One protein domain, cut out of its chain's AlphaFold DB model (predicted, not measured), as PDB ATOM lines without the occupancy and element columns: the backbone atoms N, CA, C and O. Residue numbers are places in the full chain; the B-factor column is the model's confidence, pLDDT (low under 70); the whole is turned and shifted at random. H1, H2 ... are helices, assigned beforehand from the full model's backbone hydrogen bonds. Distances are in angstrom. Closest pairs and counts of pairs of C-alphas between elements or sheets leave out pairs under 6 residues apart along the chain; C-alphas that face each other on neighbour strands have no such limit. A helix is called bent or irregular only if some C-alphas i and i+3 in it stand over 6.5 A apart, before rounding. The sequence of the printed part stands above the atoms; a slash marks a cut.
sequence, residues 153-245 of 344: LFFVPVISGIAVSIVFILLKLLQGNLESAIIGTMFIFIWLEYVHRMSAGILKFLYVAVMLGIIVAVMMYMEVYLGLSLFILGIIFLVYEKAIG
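Overview. This is residues 153 to 245 of the 344 residues of an uncharacterized protein of Leptotrichia wadei (UniProt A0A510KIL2). Four helices make a V: H1 and H4, side by side, form one arm, and H2 and H3, loosely set with a gap between them, form the other. The 93 printed residues, with four named helices in the order H1 to H4 and no named strand, are all helix and compact, radius of gyration of the C-alphas 13.9 A, spanning 37 by 31 by 24 A.

Along the chain. H1, residues 153 to 173, 31.3 A, begins at C-alpha (48.443, 25.943, 22.845) and is only just irregular: C-alphas 154 and 157 are 6.6 A apart. H2 is residues 178 to 197, 29.2 A; H3, 202 to 221, 28.2 A; H4, 224 to 243, 28.5 A, ending at (47.350, 12.251, 22.684).

Arrangement. H1 touches H4, closest C-alphas Ile 162 and Leu 233, 6.4 A, at a shallow tilt of 14 degrees, opposite ways. Residues 163 to 171 of H1 touch H2, closest C-alphas Leu 170 and Ala 181, 5.0 A, at a steep tilt of 51 degrees. H3 and H4, a helical hairpin, touch through residues 215 to 219 and 225 to 228, closest C-alphas Met 219 and Gly 227, 4.9 A. H2 and H3 are close but not clearly touching, closest C-alphas Val 195 and Lys 204, 7.0 A. In H2 and H3 every O i to N i+4 pair is within hydrogen-bond range; in H1 15 of 17, in H4 15 of 16.

Size, cuts and confidence. The C-alphas farthest apart, Gln 175 and Gly 245, are 40.2 A apart. The printed part has no cut, and its three links are tight. Residues 218, 219 and 222 have pLDDT under 70.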
ATOM      1  N   LEU A 153      49.477  24.929  22.629       84.44
ATOM      2  CA  LEU A 153      48.443  25.943  22.845       84.44
ATOM      3  C   LEU A 153      47.128  25.329  23.351       84.44
ATOM      4  O   LEU A 153      46.416  25.949  24.135       84.44
ATOM      5  N   PHE A 154      46.827  24.086  22.964       87.25
ATOM      6  CA  PHE A 154      45.591  23.437  23.374       87.25
ATOM      7  C   PHE A 154      45.603  22.945  24.828       87.25
ATOM      8  O   PHE A 154      44.544  22.554  25.316       87.25
ATOM      9  N   PHE A 155      46.745  22.984  25.527       87.88
ATOM     10  CA  PHE A 155      46.794  22.721  26.969       87.88
ATOM     11  C   PHE A 155      46.240  23.873  27.799       87.88
ATOM     12  O   PHE A 155      45.836  23.629  28.931       87.88
ATOM     13  N   VAL A 156      46.188  25.100  27.261       90.44
ATOM     14  CA  VAL A 156      45.787  26.289  28.029       90.44
ATOM     15  C   VAL A 156      44.408  26.106  28.678       90.44
ATOM     16  O   VAL A 156      44.328  26.276  29.895       90.44
ATOM     17  N   PRO A 157      43.349  25.662  27.966       91.69
ATOM     18  CA  PRO A 157      42.052  25.444  28.604       91.69
ATOM     19  C   PRO A 157      42.068  24.329  29.656       91.69
ATOM     20  O   PRO A 157      41.479  24.497  30.718       91.69
ATOM     21  N   VAL A 158      42.802  23.235  29.422       91.75
ATOM     22  CA  VAL A 158      42.915  22.119  30.382       91.75
ATOM     23  C   VAL A 158      43.610  22.567  31.672       91.75
ATOM     24  O   VAL A 158      43.103  22.317  32.763       91.75
ATOM     25  N   ILE A 159      44.728  23.289  31.554       92.00
ATOM     26  CA  ILE A 159      45.466  23.849  32.698       92.00
ATOM     27  C   ILE A 159      44.604  24.879  33.432       92.00
ATOM     28  O   ILE A 159      44.565  24.877  34.660       92.00
ATOM     29  N   SER A 160      43.868  25.721  32.699       92.69
ATOM     30  CA  SER A 160      42.955  26.693  33.306       92.69
ATOM     31  C   SER A 160      41.812  26.014  34.069       92.69
ATOM     32  O   SER A 160      41.475  26.457  35.161       92.69
ATOM     33  N   GLY A 161      41.282  24.894  33.566       93.56
ATOM     34  CA  GLY A 161      40.277  24.094  34.269       93.56
ATOM     35  C   GLY A 161      40.810  23.500  35.572       93.56
ATOM     36  O   GLY A 161      40.148  23.591  36.602       93.56
ATOM     37  N   ILE A 162      42.040  22.975  35.564       92.75
ATOM     38  CA  ILE A 162      42.716  22.510  36.788       92.75
ATOM     39  C   ILE A 162      42.905  23.669  37.775       92.75
ATOM     40  O   ILE A 162      42.613  23.516  38.957       92.75
ATOM     41  N   ALA A 163      43.353  24.834  37.299       93.62
ATOM     42  CA  ALA A 163      43.552  26.011  38.139       93.62
ATOM     43  C   ALA A 163      42.251  26.459  38.815       93.62
ATOM     44  O   ALA A 163      42.233  26.684  40.021       93.62
ATOM     45  N   VAL A 164      41.156  26.538  38.054       94.38
ATOM     46  CA  VAL A 164      39.827  26.885  38.576       94.38
ATOM     47  C   VAL A 164      39.368  25.871  39.628       94.38
ATOM     48  O   VAL A 164      38.885  26.278  40.681       94.38
ATOM     49  N   SER A 165      39.592  24.574  39.394       91.56
ATOM     50  CA  SER A 165      39.251  23.523  40.360       91.56
ATOM     51  C   SER A 165      40.038  23.652  41.672       91.56
ATOM     52  O   SER A 165      39.469  23.604  42.764       91.56
ATOM     53  N   ILE A 166      41.341  23.946  41.588       91.00
ATOM     54  CA  ILE A 166      42.179  24.227  42.765       91.00
ATOM     55  C   ILE A 166      41.676  25.465  43.521       91.00
ATOM     56  O   ILE A 166      41.588  25.426  44.749       91.00
ATOM     57  N   VAL A 167      41.297  26.539  42.817       93.00
ATOM     58  CA  VAL A 167      40.732  27.744  43.447       93.00
ATOM     59  C   VAL A 167      39.462  27.404  44.223       93.00
ATOM     60  O   VAL A 167      39.328  27.846  45.359       93.00
ATOM     61  N   PHE A 168      38.550  26.595  43.674       90.56
ATOM     62  CA  PHE A 168      37.329  26.202  44.386       90.56
ATOM     63  C   PHE A 168      37.607  25.357  45.635       90.56
ATOM     64  O   PHE A 168      36.971  25.570  46.673       90.56
ATOM     65  N   ILE A 169      38.589  24.454  45.577       87.81
ATOM     66  CA  ILE A 169      39.039  23.681  46.744       87.81
ATOM     67  C   ILE A 169      39.607  24.616  47.820       87.81
ATOM     68  O   ILE A 169      39.206  24.538  48.984       87.81
ATOM     69  N   LEU A 170      40.503  25.532  47.437       89.31
ATOM     70  CA  LEU A 170      41.131  26.477  48.361       89.31
ATOM     71  C   LEU A 170      40.137  27.490  48.930       89.31
ATOM     72  O   LEU A 170      40.221  27.810  50.110       89.31
ATOM     73  N   LEU A 171      39.163  27.946  48.140       90.81
ATOM     74  CA  LEU A 171      38.072  28.800  48.610       90.81
ATOM     75  C   LEU A 171      37.315  28.137  49.760       90.81
ATOM     76  O   LEU A 171      37.015  28.793  50.752       90.81
ATOM     77  N   LYS A 172      37.032  26.836  49.658       87.25
ATOM     78  CA  LYS A 172      36.345  26.105  50.724       87.25
ATOM     79  C   LYS A 172      37.237  25.906  51.952       87.25
ATOM     80  O   LYS A 172      36.767  26.079  53.072       87.25
ATOM     81  N   LEU A 173      38.517  25.591  51.746       85.81
ATOM     82  CA  LEU A 173      39.491  25.394  52.826       85.81
ATOM     83  C   LEU A 173      39.775  26.689  53.609       85.81
ATOM     84  O   LEU A 173      39.902  26.666  54.829       85.81
ATOM     85  N   LEU A 174      39.843  27.822  52.909       87.94
ATOM     86  CA  LEU A 174      40.173  29.145  53.451       87.94
ATOM     87  C   LEU A 174      38.924  29.979  53.776       87.94
ATOM     88  O   LEU A 174      38.977  31.208  53.765       87.94
ATOM     89  N   GLN A 175      37.792  29.316  54.037       86.62
ATOM     90  CA  GLN A 175      36.544  29.938  54.503       86.62
ATOM     91  C   GLN A 175      36.025  31.077  53.597       86.62
ATOM     92  O   GLN A 175      35.438  32.047  54.066       86.62
ATOM     93  N   GLY A 176      36.227  30.957  52.284       86.50
ATOM     94  CA  GLY A 176      35.708  31.878  51.270       86.50
ATOM     95  C   GLY A 176      36.643  33.023  50.869       86.50
ATOM     96  O   GLY A 176      36.243  33.855  50.055       86.50
ATOM     97  N   ASN A 177      37.878  33.084  51.379       93.38
ATOM     98  CA  ASN A 177      38.827  34.138  51.002       93.38
ATOM     99  C   ASN A 177      39.391  33.925  49.579       93.38
ATOM    100  O   ASN A 177      40.289  33.108  49.358       93.38
ATOM    101  N   LEU A 178      38.866  34.687  48.611       92.44
ATOM    102  CA  LEU A 178      39.229  34.580  47.194       92.44
ATOM    103  C   LEU A 178      40.679  34.975  46.902       92.44
ATOM    104  O   LEU A 178      41.354  34.275  46.150       92.44
ATOM    105  N   GLU A 179      41.172  36.057  47.504       93.75
ATOM    106  CA  GLU A 179      42.549  36.520  47.294       93.75
ATOM    107  C   GLU A 179      43.553  35.445  47.716       93.75
ATOM    108  O   GLU A 179      44.449  35.075  46.955       93.75
ATOM    109  N   SER A 180      43.336  34.865  48.896       91.00
ATOM    110  CA  SER A 180      44.192  33.807  49.434       91.00
ATOM    111  C   SER A 180      44.130  32.533  48.583       91.00
ATOM    112  O   SER A 180      45.155  31.888  48.365       91.00
ATOM    113  N   ALA A 181      42.953  32.189  48.048       92.56
ATOM    114  CA  ALA A 181      42.785  31.035  47.167       92.56
ATOM    115  C   ALA A 181      43.516  31.211  45.823       92.56
ATOM    116  O   ALA A 181      44.158  30.277  45.330       92.56
ATOM    117  N   ILE A 182      43.470  32.414  45.243       93.25
ATOM    118  CA  ILE A 182      44.195  32.743  44.009       93.25
ATOM    119  C   ILE A 182      45.707  32.693  44.253       93.25
ATOM    120  O   ILE A 182      46.420  32.016  43.510       93.25
ATOM    121  N   ILE A 183      46.190  33.339  45.320       92.75
ATOM    122  CA  ILE A 183      47.614  33.336  45.688       92.75
ATOM    123  C   ILE A 183      48.103  31.901  45.927       92.75
ATOM    124  O   ILE A 183      49.141  31.507  45.394       92.75
ATOM    125  N   GLY A 184      47.329  31.093  46.657       90.25
ATOM    126  CA  GLY A 184      47.640  29.683  46.889       90.25
ATOM    127  C   GLY A 184      47.716  28.877  45.590       90.25
ATOM    128  O   GLY A 184      48.648  28.098  45.400       90.25
ATOM    129  N   THR A 185      46.802  29.119  44.648       91.38
ATOM    130  CA  THR A 185      46.818  28.458  43.332       91.38
ATOM    131  C   THR A 185      48.059  28.838  42.525       91.38
ATOM    132  O   THR A 185      48.726  27.964  41.970       91.38
ATOM    133  N   MET A 186      48.425  30.124  42.489       92.75
ATOM    134  CA  MET A 186      49.649  30.585  41.820       92.75
ATOM    135  C   MET A 186      50.898  29.944  42.433       92.75
ATOM    136  O   MET A 186      51.772  29.478  41.701       92.75
ATOM    137  N   PHE A 187      50.957  29.871  43.766       91.81
ATOM    138  CA  PHE A 187      52.051  29.222  44.482       91.81
ATOM    139  C   PHE A 187      52.179  27.741  44.098       91.81
ATOM    140  O   PHE A 187      53.281  27.288  43.789       91.81
ATOM    141  N   ILE A 188      51.060  27.010  44.019       88.94
ATOM    142  CA  ILE A 188      51.036  25.606  43.582       88.94
ATOM    143  C   ILE A 188      51.620  25.457  42.169       88.94
ATOM    144  O   ILE A 188      52.470  24.595  41.962       88.94
ATOM    145  N   PHE A 189      51.235  26.300  41.204       89.25
ATOM    146  CA  PHE A 189      51.770  26.211  39.836       89.25
ATOM    147  C   PHE A 189      53.265  26.534  39.744       89.25
ATOM    148  O   PHE A 189      54.000  25.813  39.067       89.25
ATOM    149  N   ILE A 190      53.730  27.582  40.432       89.25
ATOM    150  CA  ILE A 190      55.160  27.934  40.486       89.25
ATOM    151  C   ILE A 190      55.964  26.762  41.056       89.25
ATOM    152  O   ILE A 190      57.024  26.399  40.541       89.25
ATOM    153  N   TRP A 191      55.435  26.141  42.105       83.81
ATOM    154  CA  TRP A 191      56.082  25.032  42.780       83.81
ATOM    155  C   TRP A 191      56.070  23.739  41.945       83.81
ATOM    156  O   TRP A 191      57.084  23.042  41.883       83.81
ATOM    157  N   LEU A 192      54.984  23.456  41.214       84.88
ATOM    158  CA  LEU A 192      54.917  22.351  40.250       84.88
ATOM    159  C   LEU A 192      55.931  22.513  39.108       84.88
ATOM    160  O   LEU A 192      56.595  21.543  38.745       84.88
ATOM    161  N   GLU A 193      56.100  23.723  38.570       84.69
ATOM    162  CA  GLU A 193      57.102  24.008  37.530       84.69
ATOM    163  C   GLU A 193      58.533  23.798  38.054       84.69
ATOM    164  O   GLU A 193      59.375  23.209  37.367       84.69
ATOM    165  N   TYR A 194      58.808  24.212  39.297       85.12
ATOM    166  CA  TYR A 194      60.094  23.962  39.953       85.12
ATOM    167  C   TYR A 194      60.396  22.457  40.043       85.12
ATOM    168  O   TYR A 194      61.481  22.010  39.663       85.12
ATOM    169  N   VAL A 195      59.415  21.653  40.461       81.12
ATOM    170  CA  VAL A 195      59.563  20.192  40.553       81.12
ATOM    171  C   VAL A 195      59.647  19.532  39.182       81.12
ATOM    172  O   VAL A 195      60.395  18.568  39.001       81.12
ATOM    173  N   HIS A 196      58.920  20.036  38.184       79.38
ATOM    174  CA  HIS A 196      59.003  19.515  36.825       79.38
ATOM    175  C   HIS A 196      60.439  19.598  36.289       79.38
ATOM    176  O   HIS A 196      60.941  18.606  35.748       79.38
ATOM    177  N   ARG A 197      61.122  20.727  36.529       78.81
ATOM    178  CA  ARG A 197      62.526  20.967  36.147       78.81
ATOM    179  C   ARG A 197      63.542  20.147  36.934       78.81
ATOM    180  O   ARG A 197      64.680  20.004  36.489       78.81
ATOM    181  N   MET A 198      63.148  19.598  38.078       80.12
ATOM    182  CA  MET A 198      64.001  18.725  38.871       80.12
ATOM    183  C   MET A 198      64.370  17.466  38.079       80.12
ATOM    184  O   MET A 198      63.514  16.842  37.434       80.12
ATOM    185  N   SER A 199      65.643  17.069  38.141       77.50
ATOM    186  CA  SER A 199      66.115  15.826  37.531       77.50
ATOM    187  C   SER A 199      65.353  14.621  38.097       77.50
ATOM    188  O   SER A 199      64.970  14.589  39.269       77.50
ATOM    189  N   ALA A 200      65.092  13.622  37.252       75.81
ATOM    190  CA  ALA A 200      64.479  12.379  37.703       75.81
ATOM    191  C   ALA A 200      65.420  11.672  38.694       75.81
ATOM    192  O   ALA A 200      66.588  11.438  38.386       75.81
ATOM    193  N   GLY A 201      64.912  11.365  39.886       80.25
ATOM    194  CA  GLY A 201      65.674  10.765  40.977       80.25
ATOM    195  C   GLY A 201      64.808  10.560  42.217       80.25
ATOM    196  O   GLY A 201      63.624  10.903  42.219       80.25
ATOM    197  N   ILE A 202      65.412  10.022  43.278       80.31
ATOM    198  CA  ILE A 202      64.722   9.652  44.528       80.31
ATOM    199  C   ILE A 202      63.988  10.841  45.144       80.31
ATOM    200  O   ILE A 202      62.863  10.696  45.608       80.31
ATOM    201  N   LEU A 203      64.573  12.036  45.073       75.62
ATOM    202  CA  LEU A 203      63.970  13.239  45.640       75.62
ATOM    203  C   LEU A 203      62.689  13.661  44.895       75.62
ATOM    204  O   LEU A 203      61.694  13.996  45.531       75.62
ATOM    205  N   LYS A 204      62.666  13.549  43.557       80.88
ATOM    206  CA  LYS A 204      61.459  13.778  42.743       80.88
ATOM    207  C   LYS A 204      60.401  12.696  42.989       80.88
ATOM    208  O   LYS A 204      59.215  13.002  43.031       80.88
ATOM    209  N   PHE A 205      60.821  11.443  43.176       80.12
ATOM    210  CA  PHE A 205      59.920  10.336  43.510       80.12
ATOM    211  C   PHE A 205      59.264  10.520  44.885       80.12
ATOM    212  O   PHE A 205      58.039  10.479  44.983       80.12
ATOM    213  N   LEU A 206      60.065  10.782  45.925       82.31
ATOM    214  CA  LEU A 206      59.586  11.019  47.286       82.31
ATOM    215  C   LEU A 206      58.607  12.192  47.316       82.31
ATOM    216  O   LEU A 206      57.546  12.101  47.924       82.31
ATOM    217  N   TYR A 207      58.931  13.260  46.591       81.31
ATOM    218  CA  TYR A 207      58.046  14.397  46.420       81.31
ATOM    219  C   TYR A 207      56.689  14.000  45.817       81.31
ATOM    220  O   TYR A 207      55.648  14.332  46.379       81.31
ATOM    221  N   VAL A 208      56.679  13.273  44.691       79.94
ATOM    222  CA  VAL A 208      55.426  12.860  44.031       79.94
ATOM    223  C   VAL A 208      54.599  11.967  44.961       79.94
ATOM    224  O   VAL A 208      53.382  12.126  45.027       79.94
ATOM    225  N   ALA A 209      55.246  11.082  45.723       79.44
ATOM    226  CA  ALA A 209      54.586  10.226  46.705       79.44
ATOM    227  C   ALA A 209      53.952  11.030  47.857       79.44
ATOM    228  O   ALA A 209      52.794  10.795  48.199       79.44
ATOM    229  N   VAL A 210      54.668  12.016  48.412       81.00
ATOM    230  CA  VAL A 210      54.134  12.918  49.448       81.00
ATOM    231  C   VAL A 210      52.957  13.731  48.906       81.00
ATOM    232  O   VAL A 210      51.940  13.849  49.582       81.00
ATOM    233  N   MET A 211      53.044  14.230  47.672       74.81
ATOM    234  CA  MET A 211      51.955  14.982  47.044       74.81
ATOM    235  C   MET A 211      50.713  14.135  46.796       74.81
ATOM    236  O   MET A 211      49.608  14.589  47.078       74.81
ATOM    237  N   LEU A 212      50.879  12.895  46.330       75.62
ATOM    238  CA  LEU A 212      49.775  11.939  46.247       75.62
ATOM    239  C   LEU A 212      49.162  11.687  47.629       75.62
ATOM    240  O   LEU A 212      47.941  11.687  47.754       75.62
ATOM    241  N   GLY A 213      49.988  11.558  48.672       76.00
ATOM    242  CA  GLY A 213      49.530  11.435  50.058       76.00
ATOM    243  C   GLY A 213      48.721  12.643  50.541       76.00
ATOM    244  O   GLY A 213      47.665  12.463  51.142       76.00
ATOM    245  N   ILE A 214      49.158  13.869  50.231       72.38
ATOM    246  CA  ILE A 214      48.432  15.108  50.562       72.38
ATOM    247  C   ILE A 214      47.111  15.184  49.794       72.38
ATOM    248  O   ILE A 214      46.093  15.519  50.388       72.38
ATOM    249  N   ILE A 215      47.092  14.836  48.504       70.44
ATOM    250  CA  ILE A 215      45.856  14.791  47.707       70.44
ATOM    251  C   ILE A 215      44.865  13.805  48.332       70.44
ATOM    252  O   ILE A 215      43.705  14.156  48.522       70.44
ATOM    253  N   VAL A 216      45.320  12.609  48.717       75.06
ATOM    254  CA  VAL A 216      44.482  11.607  49.396       75.06
ATOM    255  C   VAL A 216      43.993  12.117  50.755       75.06
ATOM    256  O   VAL A 216      42.812  11.986  51.062       75.06
ATOM    257  N   ALA A 217      44.847  12.762  51.552       71.69
ATOM    258  CA  ALA A 217      44.447  13.341  52.834       71.69
ATOM    259  C   ALA A 217      43.407  14.465  52.665       71.69
ATOM    260  O   ALA A 217      42.424  14.512  53.399       71.69
ATOM    261  N   VAL A 218      43.572  15.327  51.657       69.12
ATOM    262  CA  VAL A 218      42.595  16.365  51.293       69.12
ATOM    263  C   VAL A 218      41.293  15.735  50.796       69.12
ATOM    264  O   VAL A 218      40.226  16.212  51.165       69.12
ATOM    265  N   MET A 219      41.349  14.641  50.031       68.44
ATOM    266  CA  MET A 219      40.165  13.872  49.618       68.44
ATOM    267  C   MET A 219      39.403  13.272  50.803       68.44
ATOM    268  O   MET A 219      38.183  13.164  50.732       68.44
ATOM    269  N   MET A 220      40.106  12.868  51.866       72.06
ATOM    270  CA  MET A 220      39.498  12.326  53.087       72.06
ATOM    271  C   MET A 220      38.956  13.420  54.017       72.06
ATOM    272  O   MET A 220      37.971  13.188  54.712       72.06
ATOM    273  N   TYR A 221      39.603  14.590  54.055       71.25
ATOM    274  CA  TYR A 221      39.222  15.713  54.919       71.25
ATOM    275  C   TYR A 221      38.109  16.584  54.320       71.25
ATOM    276  O   TYR A 221      37.244  17.083  55.037       71.25
ATOM    277  N   MET A 222      38.125  16.778  53.002       68.50
ATOM    278  CA  MET A 222      37.105  17.530  52.272       68.50
ATOM    279  C   MET A 222      35.979  16.606  51.799       68.50
ATOM    280  O   MET A 222      36.049  15.385  51.894       68.50
ATOM    281  N   GLU A 223      34.930  17.186  51.214       73.44
ATOM    282  CA  GLU A 223      33.967  16.398  50.446       73.44
ATOM    283  C   GLU A 223      34.686  15.654  49.315       73.44
ATOM    284  O   GLU A 223      35.255  16.280  48.415       73.44
ATOM    285  N   VAL A 224      34.602  14.321  49.351       78.12
ATOM    286  CA  VAL A 224      35.244  13.388  48.406       78.12
ATOM    287  C   VAL A 224      35.071  13.824  46.944       78.12
ATOM    288  O   VAL A 224      35.984  13.676  46.136       78.12
ATOM    289  N   TYR A 225      33.928  14.430  46.610       80.88
ATOM    290  CA  TYR A 225      33.594  14.912  45.269       80.88
ATOM    291  C   TYR A 225      34.557  15.977  44.710       80.88
ATOM    292  O   TYR A 225      34.855  15.931  43.518       80.88
ATOM    293  N   LEU A 226      35.074  16.899  45.535       79.56
ATOM    294  CA  LEU A 226      35.984  17.965  45.077       79.56
ATOM    295  C   LEU A 226      37.389  17.437  44.772       79.56
ATOM    296  O   LEU A 226      38.046  17.876  43.835       79.56
ATOM    297  N   GLY A 227      37.870  16.467  45.551       80.00
ATOM    298  CA  GLY A 227      39.148  15.831  45.239       80.00
ATOM    299  C   GLY A 227      39.041  14.867  44.051       80.00
ATOM    300  O   GLY A 227      39.986  14.724  43.277       80.00
ATOM    301  N   LEU A 228      37.868  14.256  43.854       84.06
ATOM    302  CA  LEU A 228      37.593  13.378  42.719       84.06
ATOM    303  C   LEU A 228      37.540  14.148  41.386       84.06
ATOM    304  O   LEU A 228      38.051  13.639  40.388       84.06
ATOM    305  N   SER A 229      37.014  15.381  41.352       87.12
ATOM    306  CA  SER A 229      37.053  16.223  40.143       87.12
ATOM    307  C   SER A 229      38.487  16.581  39.739       87.12
ATOM    308  O   SER A 229      38.861  16.387  38.580       87.12
ATOM    309  N   LEU A 230      39.323  17.002  40.696       86.12
ATOM    310  CA  LEU A 230      40.737  17.302  40.457       86.12
ATOM    311  C   LEU A 230      41.511  16.065  39.975       86.12
ATOM    312  O   LEU A 230      42.315  16.158  39.045       86.12
ATOM    313  N   PHE A 231      41.237  14.897  40.562       85.19
ATOM    314  CA  PHE A 231      41.838  13.631  40.140       85.19
ATOM    315  C   PHE A 231      41.478  13.284  38.689       85.19
ATOM    316  O   PHE A 231      42.363  12.966  37.890       85.19
ATOM    317  N   ILE A 232      40.200  13.413  38.314       90.50
ATOM    318  CA  ILE A 232      39.746  13.190  36.936       90.50
ATOM    319  C   ILE A 232      40.404  14.187  35.974       90.50
ATOM    320  O   ILE A 232      40.896  13.770  34.927       90.50
ATOM    321  N   LEU A 233      40.468  15.479  36.314       91.56
ATOM    322  CA  LEU A 233      41.149  16.484  35.488       91.56
ATOM    323  C   LEU A 233      42.638  16.167  35.307       91.56
ATOM    324  O   LEU A 233      43.164  16.323  34.204       91.56
ATOM    325  N   GLY A 234      43.302  15.665  36.350       88.06
ATOM    326  CA  GLY A 234      44.679  15.182  36.277       88.06
ATOM    327  C   GLY A 234      44.836  14.011  35.303       88.06
ATOM    328  O   GLY A 234      45.730  14.032  34.456       88.06
ATOM    329  N   ILE A 235      43.938  13.020  35.355       89.56
ATOM    330  CA  ILE A 235      43.928  11.905  34.392       89.56
ATOM    331  C   ILE A 235      43.694  12.420  32.969       89.56
ATOM    332  O   ILE A 235      44.435  12.041  32.060       89.56
ATOM    333  N   ILE A 236      42.702  13.298  32.773       92.50
ATOM    334  CA  ILE A 236      42.419  13.915  31.471       92.50
ATOM    335  C   ILE A 236      43.677  14.604  30.948       92.50
ATOM    336  O   ILE A 236      44.060  14.353  29.809       92.50
ATOM    337  N   PHE A 237      44.359  15.405  31.768       90.38
ATOM    338  CA  PHE A 237      45.591  16.086  31.380       90.38
ATOM    339  C   PHE A 237      46.693  15.106  30.954       90.38
ATOM    340  O   PHE A 237      47.247  15.271  29.871       90.38
ATOM    341  N   LEU A 238      46.968  14.056  31.736       87.81
ATOM    342  CA  LEU A 238      48.018  13.073  31.425       87.81
ATOM    343  C   LEU A 238      47.739  12.290  30.133       87.81
ATOM    344  O   LEU A 238      48.654  12.022  29.348       87.81
ATOM    345  N   VAL A 239      46.480  11.909  29.902       89.19
ATOM    346  CA  VAL A 239      46.065  11.243  28.658       89.19
ATOM    347  C   VAL A 239      46.165  12.218  27.486       89.19
ATOM    348  O   VAL A 239      46.734  11.890  26.443       89.19
ATOM    349  N   TYR A 240      45.655  13.433  27.668       88.94
ATOM    350  CA  TYR A 240      45.625  14.470  26.646       88.94
ATOM    351  C   TYR A 240      47.032  14.936  26.245       88.94
ATOM    352  O   TYR A 240      47.282  15.149  25.060       88.94
ATOM    353  N   GLU A 241      47.979  14.995  27.189       84.25
ATOM    354  CA  GLU A 241      49.390  15.318  26.940       84.25
ATOM    355  C   GLU A 241      50.030  14.381  25.921       84.25
ATOM    356  O   GLU A 241      50.687  14.825  24.975       84.25
ATOM    357  N   LYS A 242      49.778  13.081  26.070       82.75
ATOM    358  CA  LYS A 242      50.282  12.065  25.146       82.75
ATOM    359  C   LYS A 242      49.521  12.053  23.821       82.75
ATOM    360  O   LYS A 242      50.107  11.700  22.804       82.75
ATOM    361  N   ALA A 243      48.241  12.418  23.829       85.75
ATOM    362  CA  ALA A 243      47.350  12.251  22.684       85.75
ATOM    363  C   ALA A 243      47.312  13.449  21.721       85.75
ATOM    364  O   ALA A 243      47.031  13.263  20.540       85.75
ATOM    365  N   ILE A 244      47.532  14.681  22.195       85.31
ATOM    366  CA  ILE A 244      47.306  15.885  21.374       85.31
ATOM    367  C   ILE A 244      48.438  16.181  20.385       85.31
ATOM    368  O   ILE A 244      48.230  16.895  19.399       85.31
ATOM    369  N   GLY A 245      49.650  15.689  20.648       81.75
ATOM    370  CA  GLY A 245      50.750  15.817  19.701       81.75
ATOM    371  C   GLY A 245      50.536  14.901  18.496       81.75
ATOM    372  O   GLY A 245      49.946  13.834  18.617       81.75
TER     373      GLY A 245